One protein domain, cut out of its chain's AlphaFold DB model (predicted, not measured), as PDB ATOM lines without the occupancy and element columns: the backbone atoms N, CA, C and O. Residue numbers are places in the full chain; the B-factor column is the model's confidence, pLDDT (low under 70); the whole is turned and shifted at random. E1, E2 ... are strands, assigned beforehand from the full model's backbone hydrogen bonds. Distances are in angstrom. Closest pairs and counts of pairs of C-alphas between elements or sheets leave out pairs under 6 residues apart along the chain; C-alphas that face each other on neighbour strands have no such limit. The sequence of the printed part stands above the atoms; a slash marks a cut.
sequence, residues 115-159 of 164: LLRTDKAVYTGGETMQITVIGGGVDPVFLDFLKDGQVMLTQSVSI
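AT A GLANCE: This is residues 115 to 159 of the 164 residues of an uncharacterized protein of Planctomycetes bacterium (UniProt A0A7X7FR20). Two separate two-stranded hairpins, E3-E4 and E1-E2, form an open V, joined at its narrow end by residues 136 to 140, with few contacts between them. Residues 122 to 127, in the long loop of E1-E2, stick out. The 45 printed residues hold no named helix and four strands, E1 to E4 in chain order, each sheet antiparallel: all strand. The whole is loose, radius of gyration of the C-alphas 11.9 A, spanning 33 by 22 by 14 A.

HOW THE PARTS SIT: Look first at hairpin E3, residues 141 to 147, and E4, residues 150 to 157: antiparallel at 158 degrees, N 143 and O 155 2.8 A apart. E4 bends by 50 degrees at residue 153. In hairpin E1, residues 115 to 118, and E2, residues 131 to 135, N 117 and O 132 are 2.9 A apart. The closest C-alphas of E2 and E4, Val 133 and Val 157, are 7.6 A apart; E1 is apart from E3 and E4.

IN THESE COORDINATES: Find C-alpha 115 at (2.382, -32.522, 40.839); E1 runs 10.1 A and E2 13.4 A. E3 runs 19.4 A; E4 runs 20.2 A to C-alpha 157 at (6.263, -42.316, 47.273).

THE WHOLE: The C-alphas farthest apart, Gly 125 and Gly 136, are 32.9 A apart. The printed part has no cut; E1 to E2 is a long link. Residue 136 is under pLDDT 70.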
ATOM      1  N   LEU A 115       3.254 -32.044  41.898       92.75
ATOM      2  CA  LEU A 115       2.382 -32.522  40.839       92.75
ATOM      3  C   LEU A 115       2.253 -34.036  40.915       92.75
ATOM      4  O   LEU A 115       3.238 -34.743  41.126       92.75
ATOM      5  N   LEU A 116       1.045 -34.525  40.651       91.94
ATOM      6  CA  LEU A 116       0.748 -35.938  40.474       91.94
ATOM      7  C   LEU A 116       0.318 -36.164  39.023       91.94
ATOM      8  O   LEU A 116      -0.673 -35.584  38.579       91.94
ATOM      9  N   ARG A 117       1.043 -37.004  38.282       93.81
ATOM     10  CA  ARG A 117       0.708 -37.360  36.897       93.81
ATOM     11  C   ARG A 117       0.502 -38.854  36.762       93.81
ATOM     12  O   ARG A 117       1.278 -39.644  37.288       93.81
ATOM     13  N   THR A 118      -0.522 -39.222  36.012       93.56
ATOM     14  CA  THR A 118      -0.766 -40.592  35.571       93.56
ATOM     15  C   THR A 118      -0.297 -40.756  34.127       93.56
ATOM     16  O   THR A 118      -0.362 -39.808  33.344       93.56
ATOM     17  N   ASP A 119       0.157 -41.949  33.745       94.12
ATOM     18  CA  ASP A 119       0.587 -42.225  32.367       94.12
ATOM     19  C   ASP A 119      -0.582 -42.288  31.372       94.12
ATOM     20  O   ASP A 119      -0.406 -42.024  30.182       94.12
ATOM     21  N   LYS A 120      -1.794 -42.582  31.860       91.19
ATOM     22  CA  LYS A 120      -3.035 -42.557  31.076       91.19
ATOM     23  C   LYS A 120      -4.126 -41.745  31.760       91.19
ATOM     24  O   LYS A 120      -4.171 -41.623  32.984       91.19
ATOM     25  N   ALA A 121      -5.040 -41.233  30.941       87.38
ATOM     26  CA  ALA A 121      -6.260 -40.566  31.393       87.38
ATOM     27  C   ALA A 121      -7.395 -41.554  31.720       87.38
ATOM     28  O   ALA A 121      -8.283 -41.234  32.505       87.38
ATOM     29  N   VAL A 122      -7.385 -42.742  31.104       91.69
ATOM     30  CA  VAL A 122      -8.399 -43.791  31.277       91.69
ATOM     31  C   VAL A 122      -7.699 -45.142  31.344       91.69
ATOM     32  O   VAL A 122      -6.791 -45.400  30.554       91.69
ATOM     33  N   TYR A 123      -8.148 -45.989  32.268       92.38
ATOM     34  CA  TYR A 123      -7.658 -47.351  32.455       92.38
ATOM     35  C   TYR A 123      -8.807 -48.348  32.370       92.38
ATOM     36  O   TYR A 123      -9.928 -48.083  32.804       92.38
ATOM     37  N   THR A 124      -8.490 -49.522  31.850       95.00
ATOM     38  CA  THR A 124      -9.316 -50.723  31.848       95.00
ATOM     39  C   THR A 124      -8.890 -51.624  33.008       95.00
ATOM     40  O   THR A 124      -7.731 -51.628  33.427       95.00
ATOM     41  N   GLY A 125      -9.826 -52.408  33.547       94.06
ATOM     42  CA  GLY A 125      -9.526 -53.360  34.617       94.06
ATOM     43  C   GLY A 125      -8.399 -54.324  34.231       94.06
ATOM     44  O   GLY A 125      -8.426 -54.913  33.153       94.06
ATOM     45  N   GLY A 126      -7.419 -54.480  35.123       93.62
ATOM     46  CA  GLY A 126      -6.223 -55.298  34.901       93.62
ATOM     47  C   GLY A 126      -5.019 -54.529  34.350       93.62
ATOM     48  O   GLY A 126      -3.917 -55.073  34.363       93.62
ATOM     49  N   GLU A 127      -5.181 -53.274  33.916       96.25
ATOM     50  CA  GLU A 127      -4.041 -52.427  33.555       96.25
ATOM     51  C   GLU A 127      -3.286 -51.927  34.798       96.25
ATOM     52  O   GLU A 127      -3.877 -51.614  35.832       96.25
ATOM     53  N   THR A 128      -1.963 -51.814  34.680       93.88
ATOM     54  CA  THR A 128      -1.116 -51.161  35.685       93.88
ATOM     55  C   THR A 128      -1.107 -49.654  35.452       93.88
ATOM     56  O   THR A 128      -0.816 -49.208  34.342       93.88
ATOM     57  N   MET A 129      -1.393 -48.879  36.500       93.31
ATOM     58  CA  MET A 129      -1.247 -47.422  36.497       93.31
ATOM     59  C   MET A 129       0.191 -47.048  36.844       93.31
ATOM     60  O   MET A 129       0.695 -47.475  37.883       93.31
ATOM     61  N   GLN A 130       0.838 -46.235  36.011       94.38
ATOM     62  CA  GLN A 130       2.103 -45.601  36.366       94.38
ATOM     63  C   GLN A 130       1.822 -44.179  36.836       94.38
ATOM     64  O   GLN A 130       1.257 -43.351  36.120       94.38
ATOM     65  N   ILE A 131       2.217 -43.908  38.071       93.31
ATOM     66  CA  ILE A 131       2.029 -42.619  38.720       93.31
ATOM     67  C   ILE A 131       3.406 -42.004  38.915       93.31
ATOM     68  O   ILE A 131       4.333 -42.676  39.350       93.31
ATOM     69  N   THR A 132       3.542 -40.735  38.557       93.25
ATOM     70  CA  THR A 132       4.742 -39.937  38.789       93.25
ATOM     71  C   THR A 132       4.398 -38.793  39.725       93.25
ATOM     72  O   THR A 132       3.432 -38.064  39.481       93.25
ATOM     73  N   VAL A 133       5.236 -38.588  40.736       92.06
ATOM     74  CA  VAL A 133       5.208 -37.395  41.581       92.06
ATOM     75  C   VAL A 133       6.367 -36.480  41.185       92.06
ATOM     76  O   VAL A 133       7.499 -36.936  41.045       92.06
ATOM     77  N   ILE A 134       6.099 -35.191  40.969       90.56
ATOM     78  CA  ILE A 134       7.118 -34.194  40.598       90.56
ATOM     79  C   ILE A 134       6.996 -32.995  41.534       90.56
ATOM     80  O   ILE A 134       5.949 -32.360  41.571       90.56
ATOM     81  N   GLY A 135       8.037 -32.643  42.277       84.12
ATOM     82  CA  GLY A 135       7.962 -31.550  43.252       84.12
ATOM     83  C   GLY A 135       9.318 -31.218  43.852       84.12
ATOM     84  O   GLY A 135      10.224 -32.035  43.815       84.12
ATOM     85  N   GLY A 136       9.472 -30.019  44.413       68.69
ATOM     86  CA  GLY A 136      10.749 -29.563  44.986       68.69
ATOM     87  C   GLY A 136      11.055 -30.084  46.400       68.69
ATOM     88  O   GLY A 136      12.094 -29.743  46.962       68.69
ATOM     89  N   GLY A 137      10.147 -30.854  47.005       71.56
ATOM     90  CA  GLY A 137      10.297 -31.385  48.363       71.56
ATOM     91  C   GLY A 137      11.169 -32.643  48.444       71.56
ATOM     92  O   GLY A 137      11.359 -33.349  47.459       71.56
ATOM     93  N   VAL A 138      11.678 -32.928  49.645       72.69
ATOM     94  CA  VAL A 138      12.374 -34.189  49.986       72.69
ATOM     95  C   VAL A 138      11.511 -35.127  50.832       72.69
ATOM     96  O   VAL A 138      11.892 -36.269  51.080       72.69
ATOM     97  N   ASP A 139      10.355 -34.644  51.283       82.00
ATOM     98  CA  ASP A 139       9.431 -35.418  52.097       82.00
ATOM     99  C   ASP A 139       8.660 -36.426  51.231       82.00
ATOM    100  O   ASP A 139       8.339 -36.136  50.072       82.00
ATOM    101  N   PRO A 140       8.350 -37.618  51.768       87.12
ATOM    102  CA  PRO A 140       7.558 -38.599  51.049       87.12
ATOM    103  C   PRO A 140       6.135 -38.088  50.810       87.12
ATOM    104  O   PRO A 140       5.509 -37.495  51.691       87.12
ATOM    105  N   VAL A 141       5.595 -38.391  49.632       89.25
ATOM    106  CA  VAL A 141       4.196 -38.120  49.297       89.25
ATOM    107  C   VAL A 141       3.361 -39.356  49.592       89.25
ATOM    108  O   VAL A 141       3.663 -40.456  49.130       89.25
ATOM    109  N   PHE A 142       2.303 -39.173  50.375       91.56
ATOM    110  CA  PHE A 142       1.335 -40.222  50.668       91.56
ATOM    111  C   PHE A 142       0.223 -40.195  49.622       91.56
ATOM    112  O   PHE A 142      -0.413 -39.164  49.403       91.56
ATOM    113  N   LEU A 143       0.012 -41.332  48.967       92.56
ATOM    114  CA  LEU A 143      -0.999 -41.527  47.943       92.56
ATOM    115  C   LEU A 143      -2.075 -42.472  48.471       92.56
ATOM    116  O   LEU A 143      -1.808 -43.657  48.677       92.56
ATOM    117  N   ASP A 144      -3.294 -41.958  48.597       95.06
ATOM    118  CA  ASP A 144      -4.484 -42.764  48.848       95.06
ATOM    119  C   ASP A 144      -5.270 -42.941  47.548       95.06
ATOM    120  O   ASP A 144      -5.660 -41.973  46.894       95.06
ATOM    121  N   PHE A 145      -5.522 -44.190  47.165       93.38
ATOM    122  CA  PHE A 145      -6.410 -44.523  46.061       93.38
ATOM    123  C   PHE A 145      -7.812 -44.765  46.604       93.38
ATOM    124  O   PHE A 145      -8.037 -45.714  47.362       93.38
ATOM    125  N   LEU A 146      -8.760 -43.923  46.197       94.88
ATOM    126  CA  LEU A 146     -10.141 -44.003  46.654       94.88
ATOM    127  C   LEU A 146     -11.064 -44.555  45.569       94.88
ATOM    128  O   LEU A 146     -10.999 -44.149  44.409       94.88
ATOM    129  N   LYS A 147     -11.983 -45.432  45.970       92.81
ATOM    130  CA  LYS A 147     -13.096 -45.907  45.146       92.81
ATOM    131  C   LYS A 147     -14.372 -45.887  45.978       92.81
ATOM    132  O   LYS A 147     -14.364 -46.341  47.116       92.81
ATOM    133  N   ASP A 148     -15.450 -45.336  45.422       95.00
ATOM    134  CA  ASP A 148     -16.766 -45.266  46.079       95.00
ATOM    135  C   ASP A 148     -16.710 -44.662  47.502       95.00
ATOM    136  O   ASP A 148     -17.416 -45.081  48.416       95.00
ATOM    137  N   GLY A 149     -15.831 -43.669  47.697       93.69
ATOM    138  CA  GLY A 149     -15.622 -42.989  48.981       93.69
ATOM    139  C   GLY A 149     -14.773 -43.757  50.001       93.69
ATOM    140  O   GLY A 149     -14.634 -43.293  51.130       93.69
ATOM    141  N   GLN A 150     -14.196 -44.903  49.633       95.62
ATOM    142  CA  GLN A 150     -13.356 -45.732  50.502       95.62
ATOM    143  C   GLN A 150     -11.911 -45.767  50.011       95.62
ATOM    144  O   GLN A 150     -11.666 -45.823  48.806       95.62
ATOM    145  N   VAL A 151     -10.950 -45.770  50.939       96.25
ATOM    146  CA  VAL A 151      -9.530 -45.976  50.622       96.25
ATOM    147  C   VAL A 151      -9.304 -47.455  50.323       96.25
ATOM    148  O   VAL A 151      -9.524 -48.310  51.178       96.25
ATOM    149  N   MET A 152      -8.862 -47.755  49.106       94.38
ATOM    150  CA  MET A 152      -8.559 -49.117  48.658       94.38
ATOM    151  C   MET A 152      -7.072 -49.453  48.794       94.38
ATOM    152  O   MET A 152      -6.715 -50.624  48.908       94.38
ATOM    153  N   LEU A 153      -6.206 -48.439  48.722       94.00
ATOM    154  CA  LEU A 153      -4.755 -48.579  48.770       94.00
ATOM    155  C   LEU A 153      -4.132 -47.287  49.300       94.00
ATOM    156  O   LEU A 153      -4.487 -46.208  48.834       94.00
ATOM    157  N   THR A 154      -3.161 -47.429  50.197       95.06
ATOM    158  CA  THR A 154      -2.282 -46.345  50.642       95.06
ATOM    159  C   THR A 154      -0.849 -46.708  50.280       95.06
ATOM    160  O   THR A 154      -0.384 -47.808  50.589       95.06
ATOM    161  N   GLN A 155      -0.145 -45.792  49.623       93.50
ATOM    162  CA  GLN A 155       1.272 -45.924  49.295       93.50
ATOM    163  C   GLN A 155       2.049 -44.677  49.711       93.50
ATOM    164  O   GLN A 155       1.507 -43.580  49.788       93.50
ATOM    165  N   SER A 156       3.338 -44.860  49.977       92.12
ATOM    166  CA  SER A 156       4.282 -43.772  50.208       92.12
ATOM    167  C   SER A 156       5.256 -43.731  49.037       92.12
ATOM    168  O   SER A 156       5.881 -44.742  48.714       92.12
ATOM    169  N   VAL A 157       5.358 -42.574  48.392       90.69
ATOM    170  CA  VAL A 157       6.263 -42.316  47.273       90.69
ATOM    171  C   VAL A 157       7.409 -41.463  47.796       90.69
ATOM    172  O   VAL A 157       7.209 -40.325  48.220       90.69
ATOM    173  N   SER A 158       8.618 -42.019  47.799       89.44
ATOM    174  CA  SER A 158       9.821 -41.255  48.142       89.44
ATOM    175  C   SER A 158      10.209 -40.349  46.978       89.44
ATOM    176  O   SER A 158      10.297 -40.818  45.847       89.44
ATOM    177  N   ILE A 159      10.475 -39.072  47.254       86.44
ATOM    178  CA  ILE A 159      10.935 -38.116  46.244       86.44
ATOM    179  C   ILE A 159      12.454 -37.983  46.337       86.44
ATOM    180  O   ILE A 159      12.998 -37.628  47.381       86.44
TER     181      ILE A 159